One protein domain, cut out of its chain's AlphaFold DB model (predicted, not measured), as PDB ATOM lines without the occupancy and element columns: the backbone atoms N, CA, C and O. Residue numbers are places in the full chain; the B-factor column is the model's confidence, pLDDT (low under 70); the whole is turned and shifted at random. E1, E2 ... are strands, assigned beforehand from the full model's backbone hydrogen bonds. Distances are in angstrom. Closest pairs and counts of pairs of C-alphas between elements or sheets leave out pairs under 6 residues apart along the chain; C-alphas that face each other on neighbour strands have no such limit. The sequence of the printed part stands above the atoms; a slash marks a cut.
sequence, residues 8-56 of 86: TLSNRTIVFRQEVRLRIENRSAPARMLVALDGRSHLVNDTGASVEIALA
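Overview. This is residues 8 to 56 of the 86 residues of the protein "Putative inorganic polyphosphate/ATP-NAD kinase" of Verrucomicrobia bacterium ADurb.Bin122 (UniProt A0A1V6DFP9). With little regular structure, the domain is two separate two-stranded ribbons, the hairpin of E2 and E3 and the pair E1 and E4, opening as a V from the links that join them, with residues 8 to 17 sticking out as an arm. The printed part has 49 residues, no named helix and four strands, E1 to E4, 18 residues in all. The class is all strand, both sheets antiparallel; the whole is loose, radius of gyration of the C-alphas 12.9 A, spanning 32 by 32 by 20 A.

Arrangement. E2, residues 33 to 37, and E3, residues 40 to 44, are antiparallel at 152 degrees, with N 35 and O 42 2.9 A apart. E1, residues 22 to 25, and E4, residues 50 to 53, are antiparallel at 162 degrees, with N 24 and O 51 2.8 A apart. E1 and E2 are apart, as are E3 and E4.

Along the chain. E2 and E3 each measure 13.1 A, E1 9.9 A and E4 10.0 A. C-alpha 22 is at (186.734, 226.438, 157.686), C-alpha 53 at (182.947, 229.335, 159.268).

Size, cuts and confidence. The C-alphas farthest apart, of Leu 9 and Ala 56, are 32.8 A apart. The printed part has no cut and no long link. Residues 45, 47 and 48 have pLDDT under 70.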
ATOM      1  N   THR A   8     193.725 213.717 170.944       89.62
ATOM      2  CA  THR A   8     194.995 213.516 170.225       89.62
ATOM      3  C   THR A   8     196.167 214.040 171.063       89.62
ATOM      4  O   THR A   8     195.984 214.826 171.989       89.62
ATOM      5  N   LEU A   9     197.392 213.595 170.779       87.62
ATOM      6  CA  LEU A   9     198.565 213.988 171.576       87.62
ATOM      7  C   LEU A   9     199.057 215.412 171.250       87.62
ATOM      8  O   LEU A   9     199.621 216.094 172.100       87.62
ATOM      9  N   SER A  10     198.837 215.876 170.016       85.31
ATOM     10  CA  SER A  10     199.247 217.205 169.549       85.31
ATOM     11  C   SER A  10     198.032 218.089 169.311       85.31
ATOM     12  O   SER A  10     197.410 218.023 168.256       85.31
ATOM     13  N   ASN A  11     197.727 218.945 170.285       84.12
ATOM     14  CA  ASN A  11     196.623 219.894 170.203       84.12
ATOM     15  C   ASN A  11     197.085 221.291 170.575       84.12
ATOM     16  O   ASN A  11     197.373 221.582 171.732       84.12
ATOM     17  N   ARG A  12     197.167 222.163 169.573       91.06
ATOM     18  CA  ARG A  12     197.546 223.564 169.747       91.06
ATOM     19  C   ARG A  12     196.493 224.457 169.112       91.06
ATOM     20  O   ARG A  12     195.850 224.077 168.136       91.06
ATOM     21  N   THR A  13     196.338 225.657 169.663       95.44
ATOM     22  CA  THR A  13     195.569 226.717 169.009       95.44
ATOM     23  C   THR A  13     196.201 227.043 167.659       95.44
ATOM     24  O   THR A  13     197.412 227.233 167.573       95.44
ATOM     25  N   ILE A  14     195.372 227.146 166.621       95.19
ATOM     26  CA  ILE A  14     195.789 227.553 165.275       95.19
ATOM     27  C   ILE A  14     195.156 228.905 164.946       95.19
ATOM     28  O   ILE A  14     193.945 229.090 165.121       95.19
ATOM     29  N   VAL A  15     195.972 229.842 164.465       96.38
ATOM     30  CA  VAL A  15     195.540 231.149 163.951       96.38
ATOM     31  C   VAL A  15     195.548 231.087 162.425       96.38
ATOM     32  O   VAL A  15     196.533 230.663 161.827       96.38
ATOM     33  N   PHE A  16     194.445 231.495 161.801       96.06
ATOM     34  CA  PHE A  16     194.276 231.472 160.348       96.06
ATOM     35  C   PHE A  16     194.315 232.888 159.774       96.06
ATOM     36  O   PHE A  16     194.021 233.858 160.474       96.06
ATOM     37  N   ARG A  17     194.646 232.994 158.484       97.19
ATOM     38  CA  ARG A  17     194.437 234.229 157.721       97.19
ATOM     39  C   ARG A  17     192.940 234.462 157.500       97.19
ATOM     40  O   ARG A  17     192.149 233.522 157.538       97.19
ATOM     41  N   GLN A  18     192.571 235.711 157.255       94.94
ATOM     42  CA  GLN A  18     191.181 236.160 157.133       94.94
ATOM     43  C   GLN A  18     190.427 235.517 155.950       94.94
ATOM     44  O   GLN A  18     189.211 235.369 156.003       94.94
ATOM     45  N   GLU A  19     191.137 235.108 154.897       96.06
ATOM     46  CA  GLU A  19     190.564 234.523 153.680       96.06
ATOM     47  C   GLU A  19     190.217 233.034 153.841       96.06
ATOM     48  O   GLU A  19     189.544 232.449 152.990       96.06
ATOM     49  N   VAL A  20     190.682 232.403 154.925       97.50
ATOM     50  CA  VAL A  20     190.458 230.980 155.173       97.50
ATOM     51  C   VAL A  20     188.992 230.735 155.516       97.50
ATOM     52  O   VAL A  20     188.444 231.322 156.448       97.50
ATOM     53  N   ARG A  21     188.380 229.798 154.790       97.31
ATOM     54  CA  ARG A  21     187.068 229.227 155.108       97.31
ATOM     55  C   ARG A  21     187.273 227.880 155.781       97.31
ATOM     56  O   ARG A  21     187.979 227.027 155.248       97.31
ATOM     57  N   LEU A  22     186.676 227.695 156.950       96.38
ATOM     58  CA  LEU A  22     186.734 226.438 157.686       96.38
ATOM     59  C   LEU A  22     185.457 225.651 157.425       96.38
ATOM     60  O   LEU A  22     184.368 226.203 157.537       96.38
ATOM     61  N   ARG A  23     185.595 224.359 157.139       95.25
ATOM     62  CA  ARG A  23     184.485 223.411 157.046       95.25
ATOM     63  C   ARG A  23     184.667 222.351 158.125       95.25
ATOM     64  O   ARG A  23     185.699 221.688 158.169       95.25
ATOM     65  N   ILE A  24     183.681 222.219 159.003       92.25
ATOM     66  CA  ILE A  24     183.652 221.240 160.086       92.25
ATOM     67  C   ILE A  24     182.615 220.193 159.728       92.25
ATOM     68  O   ILE A  24     181.467 220.528 159.451       92.25
ATOM     69  N   GLU A  25     183.008 218.928 159.759       90.69
ATOM     70  CA  GLU A  25     182.137 217.816 159.403       90.69
ATOM     71  C   GLU A  25     181.952 216.899 160.599       90.69
ATOM     72  O   GLU A  25     182.917 216.491 161.250       90.69
ATOM     73  N   ASN A  26     180.701 216.546 160.878       87.88
ATOM     74  CA  ASN A  26     180.412 215.534 161.874       87.88
ATOM     75  C   ASN A  26     180.607 214.142 161.270       87.88
ATOM     76  O   ASN A  26     179.793 213.678 160.473       87.88
ATOM     77  N   ARG A  27     181.690 213.470 161.666       87.12
ATOM     78  CA  ARG A  27     182.008 212.104 161.226       87.12
ATOM     79  C   ARG A  27     181.554 211.023 162.215       87.12
ATOM     80  O   ARG A  27     181.825 209.851 161.983       87.12
ATOM     81  N   SER A  28     180.836 211.393 163.276       81.62
ATOM     82  CA  SER A  28     180.476 210.505 164.391       81.62
ATOM     83  C   SER A  28     178.972 210.210 164.459       81.62
ATOM     84  O   SER A  28     178.378 210.254 165.535       81.62
ATOM     85  N   ALA A  29     178.322 209.929 163.324       73.50
ATOM     86  CA  ALA A  29     176.899 209.573 163.301       73.50
ATOM     87  C   ALA A  29     176.609 208.363 164.224       73.50
ATOM     88  O   ALA A  29     177.377 207.400 164.202       73.50
ATOM     89  N   PRO A  30     175.532 208.385 165.039       78.56
ATOM     90  CA  PRO A  30     174.394 209.314 165.021       78.56
ATOM     91  C   PRO A  30     174.533 210.533 165.957       78.56
ATOM     92  O   PRO A  30     173.533 211.199 166.235       78.56
ATOM     93  N   ALA A  31     175.725 210.823 166.492       83.88
ATOM     94  CA  ALA A  31     175.909 211.966 167.385       83.88
ATOM     95  C   ALA A  31     175.498 213.265 166.680       83.88
ATOM     96  O   ALA A  31     175.784 213.456 165.501       83.88
ATOM     97  N   ARG A  32     174.827 214.166 167.399       84.62
ATOM     98  CA  ARG A  32     174.396 215.471 166.877       84.62
ATOM     99  C   ARG A  32     175.446 216.527 167.186       84.62
ATOM    100  O   ARG A  32     176.093 216.464 168.231       84.62
ATOM    101  N   MET A  33     175.591 217.515 166.308       88.00
ATOM    102  CA  MET A  33     176.497 218.638 166.547       88.00
ATOM    103  C   MET A  33     175.726 219.785 167.206       88.00
ATOM    104  O   MET A  33     174.673 220.190 166.722       88.00
ATOM    105  N   LEU A  34     176.252 220.326 168.304       91.12
ATOM    106  CA  LEU A  34     175.750 221.560 168.906       91.12
ATOM    107  C   LEU A  34     176.618 222.727 168.436       91.12
ATOM    108  O   LEU A  34     177.835 222.697 168.607       91.12
ATOM    109  N   VAL A  35     175.992 223.760 167.883       91.94
ATOM    110  CA  VAL A  35     176.672 224.986 167.457       91.94
ATOM    111  C   VAL A  35     176.166 226.132 168.314       91.94
ATOM    112  O   VAL A  35     174.966 226.378 168.362       91.94
ATOM    113  N   ALA A  36     177.066 226.833 168.998       93.50
ATOM    114  CA  ALA A  36     176.724 228.018 169.773       93.50
ATOM    115  C   ALA A  36     177.329 229.274 169.140       93.50
ATOM    116  O   ALA A  36     178.527 229.315 168.869       93.50
ATOM    117  N   LEU A  37     176.494 230.292 168.927       93.56
ATOM    118  CA  LEU A  37     176.864 231.607 168.405       93.56
ATOM    119  C   LEU A  37     176.601 232.635 169.508       93.56
ATOM    120  O   LEU A  37     175.466 232.755 169.970       93.56
ATOM    121  N   ASP A  38     177.643 233.315 169.987       93.50
ATOM    122  CA  ASP A  38     177.566 234.312 171.070       93.50
ATOM    123  C   ASP A  38     176.764 233.845 172.305       93.50
ATOM    124  O   ASP A  38     175.988 234.587 172.905       93.50
ATOM    125  N   GLY A  39     176.933 232.572 172.684       90.94
ATOM    126  CA  GLY A  39     176.262 231.953 173.834       90.94
ATOM    127  C   GLY A  39     174.867 231.383 173.552       90.94
ATOM    128  O   GLY A  39     174.293 230.734 174.425       90.94
ATOM    129  N   ARG A  40     174.324 231.555 172.342       93.62
ATOM    130  CA  ARG A  40     173.038 230.976 171.926       93.62
ATOM    131  C   ARG A  40     173.270 229.690 171.147       93.62
ATOM    132  O   ARG A  40     173.980 229.698 170.147       93.62
ATOM    133  N   SER A  41     172.690 228.586 171.607       91.38
ATOM    134  CA  SER A  41     172.926 227.262 171.037       91.38
ATOM    135  C   SER A  41     171.851 226.833 170.035       91.38
ATOM    136  O   SER A  41     170.663 227.109 170.190       91.38
ATOM    137  N   HIS A  42     172.297 226.121 169.006       88.50
ATOM    138  CA  HIS A  42     171.494 225.534 167.945       88.50
ATOM    139  C   HIS A  42     171.934 224.083 167.741       88.50
ATOM    140  O   HIS A  42     173.126 223.794 167.603       88.50
ATOM    141  N   LEU A  43     170.975 223.157 167.738       84.94
ATOM    142  CA  LEU A  43     171.247 221.741 167.517       84.94
ATOM    143  C   LEU A  43     171.176 221.427 166.021       84.94
ATOM    144  O   LEU A  43     170.141 221.624 165.386       84.94
ATOM    145  N   VAL A  44     172.268 220.909 165.473       84.00
ATOM    146  CA  VAL A  44     172.353 220.443 164.090       84.00
ATOM    147  C   VAL A  44     172.018 218.954 164.080       84.00
ATOM    148  O   VAL A  44     172.792 218.120 164.554       84.00
ATOM    149  N   ASN A  45     170.814 218.644 163.595       67.56
ATOM    150  CA  ASN A  45     170.210 217.310 163.665       67.56
ATOM    151  C   ASN A  45     170.444 216.450 162.416       67.56
ATOM    152  O   ASN A  45     170.048 215.288 162.422       67.56
ATOM    153  N   ASP A  46     171.036 217.007 161.360       70.31
ATOM    154  CA  ASP A  46     171.185 216.298 160.092       70.31
ATOM    155  C   ASP A  46     172.452 215.427 160.066       70.31
ATOM    156  O   ASP A  46     173.531 215.808 160.538       70.31
ATOM    157  N   THR A  47     172.298 214.216 159.544       67.50
ATOM    158  CA  THR A  47     173.343 213.192 159.541       67.50
ATOM    159  C   THR A  47     174.325 213.524 158.425       67.50
ATOM    160  O   THR A  47     173.934 213.631 157.270       67.50
ATOM    161  N   GLY A  48     175.605 213.714 158.752       69.69
ATOM    162  CA  GLY A  48     176.590 214.201 157.778       69.69
ATOM    163  C   GLY A  48     176.547 215.718 157.549       69.69
ATOM    164  O   GLY A  48     177.193 216.210 156.624       69.69
ATOM    165  N   ALA A  49     175.839 216.466 158.402       77.00
ATOM    166  CA  ALA A  49     175.856 217.920 158.362       77.00
ATOM    167  C   ALA A  49     177.274 218.491 158.506       77.00
ATOM    168  O   ALA A  49     178.102 218.013 159.295       77.00
ATOM    169  N   SER A  50     177.510 219.576 157.772       88.19
ATOM    170  CA  SER A  50     178.723 220.377 157.853       88.19
ATOM    171  C   SER A  50     178.418 221.797 158.309       88.19
ATOM    172  O   SER A  50     177.416 222.380 157.898       88.19
ATOM    173  N   VAL A  51     179.325 222.375 159.088       92.06
ATOM    174  CA  VAL A  51     179.311 223.792 159.461       92.06
ATOM    175  C   VAL A  51     180.427 224.504 158.716       92.06
ATOM    176  O   VAL A  51     181.568 224.045 158.732       92.06
ATOM    177  N   GLU A  52     180.109 225.634 158.094       94.56
ATOM    178  CA  GLU A  52     181.102 226.503 157.469       94.56
ATOM    179  C   GLU A  52     181.296 227.773 158.297       94.56
ATOM    180  O   GLU A  52     180.334 228.411 158.719       94.56
ATOM    181  N   ILE A  53     182.556 228.131 158.538       95.81
ATOM    182  CA  ILE A  53     182.947 229.335 159.268       95.81
ATOM    183  C   ILE A  53     183.825 230.174 158.348       95.81
ATOM    184  O   ILE A  53     184.867 229.721 157.871       95.81
ATOM    185  N   ALA A  54     183.405 231.412 158.116       96.50
ATOM    186  CA  ALA A  54     184.126 232.405 157.337       96.50
ATOM    187  C   ALA A  54     183.900 233.789 157.949       96.50
ATOM    188  O   ALA A  54     182.933 234.000 158.686       96.50
ATOM    189  N   LEU A  55     184.775 234.745 157.637       96.19
ATOM    190  CA  LEU A  55     184.522 236.131 158.010       96.19
ATOM    191  C   LEU A  55     183.315 236.681 157.250       96.19
ATOM    192  O   LEU A  55     183.206 236.538 156.031       96.19
ATOM    193  N   ALA A  56     182.429 237.339 157.993       95.69
ATOM    194  CA  ALA A  56     181.305 238.057 157.425       95.69
ATOM    195  C   ALA A  56     181.798 239.310 156.671       95.69
ATOM    196  O   ALA A  56     182.725 239.980 157.137       95.69
TER     197      ALA A  56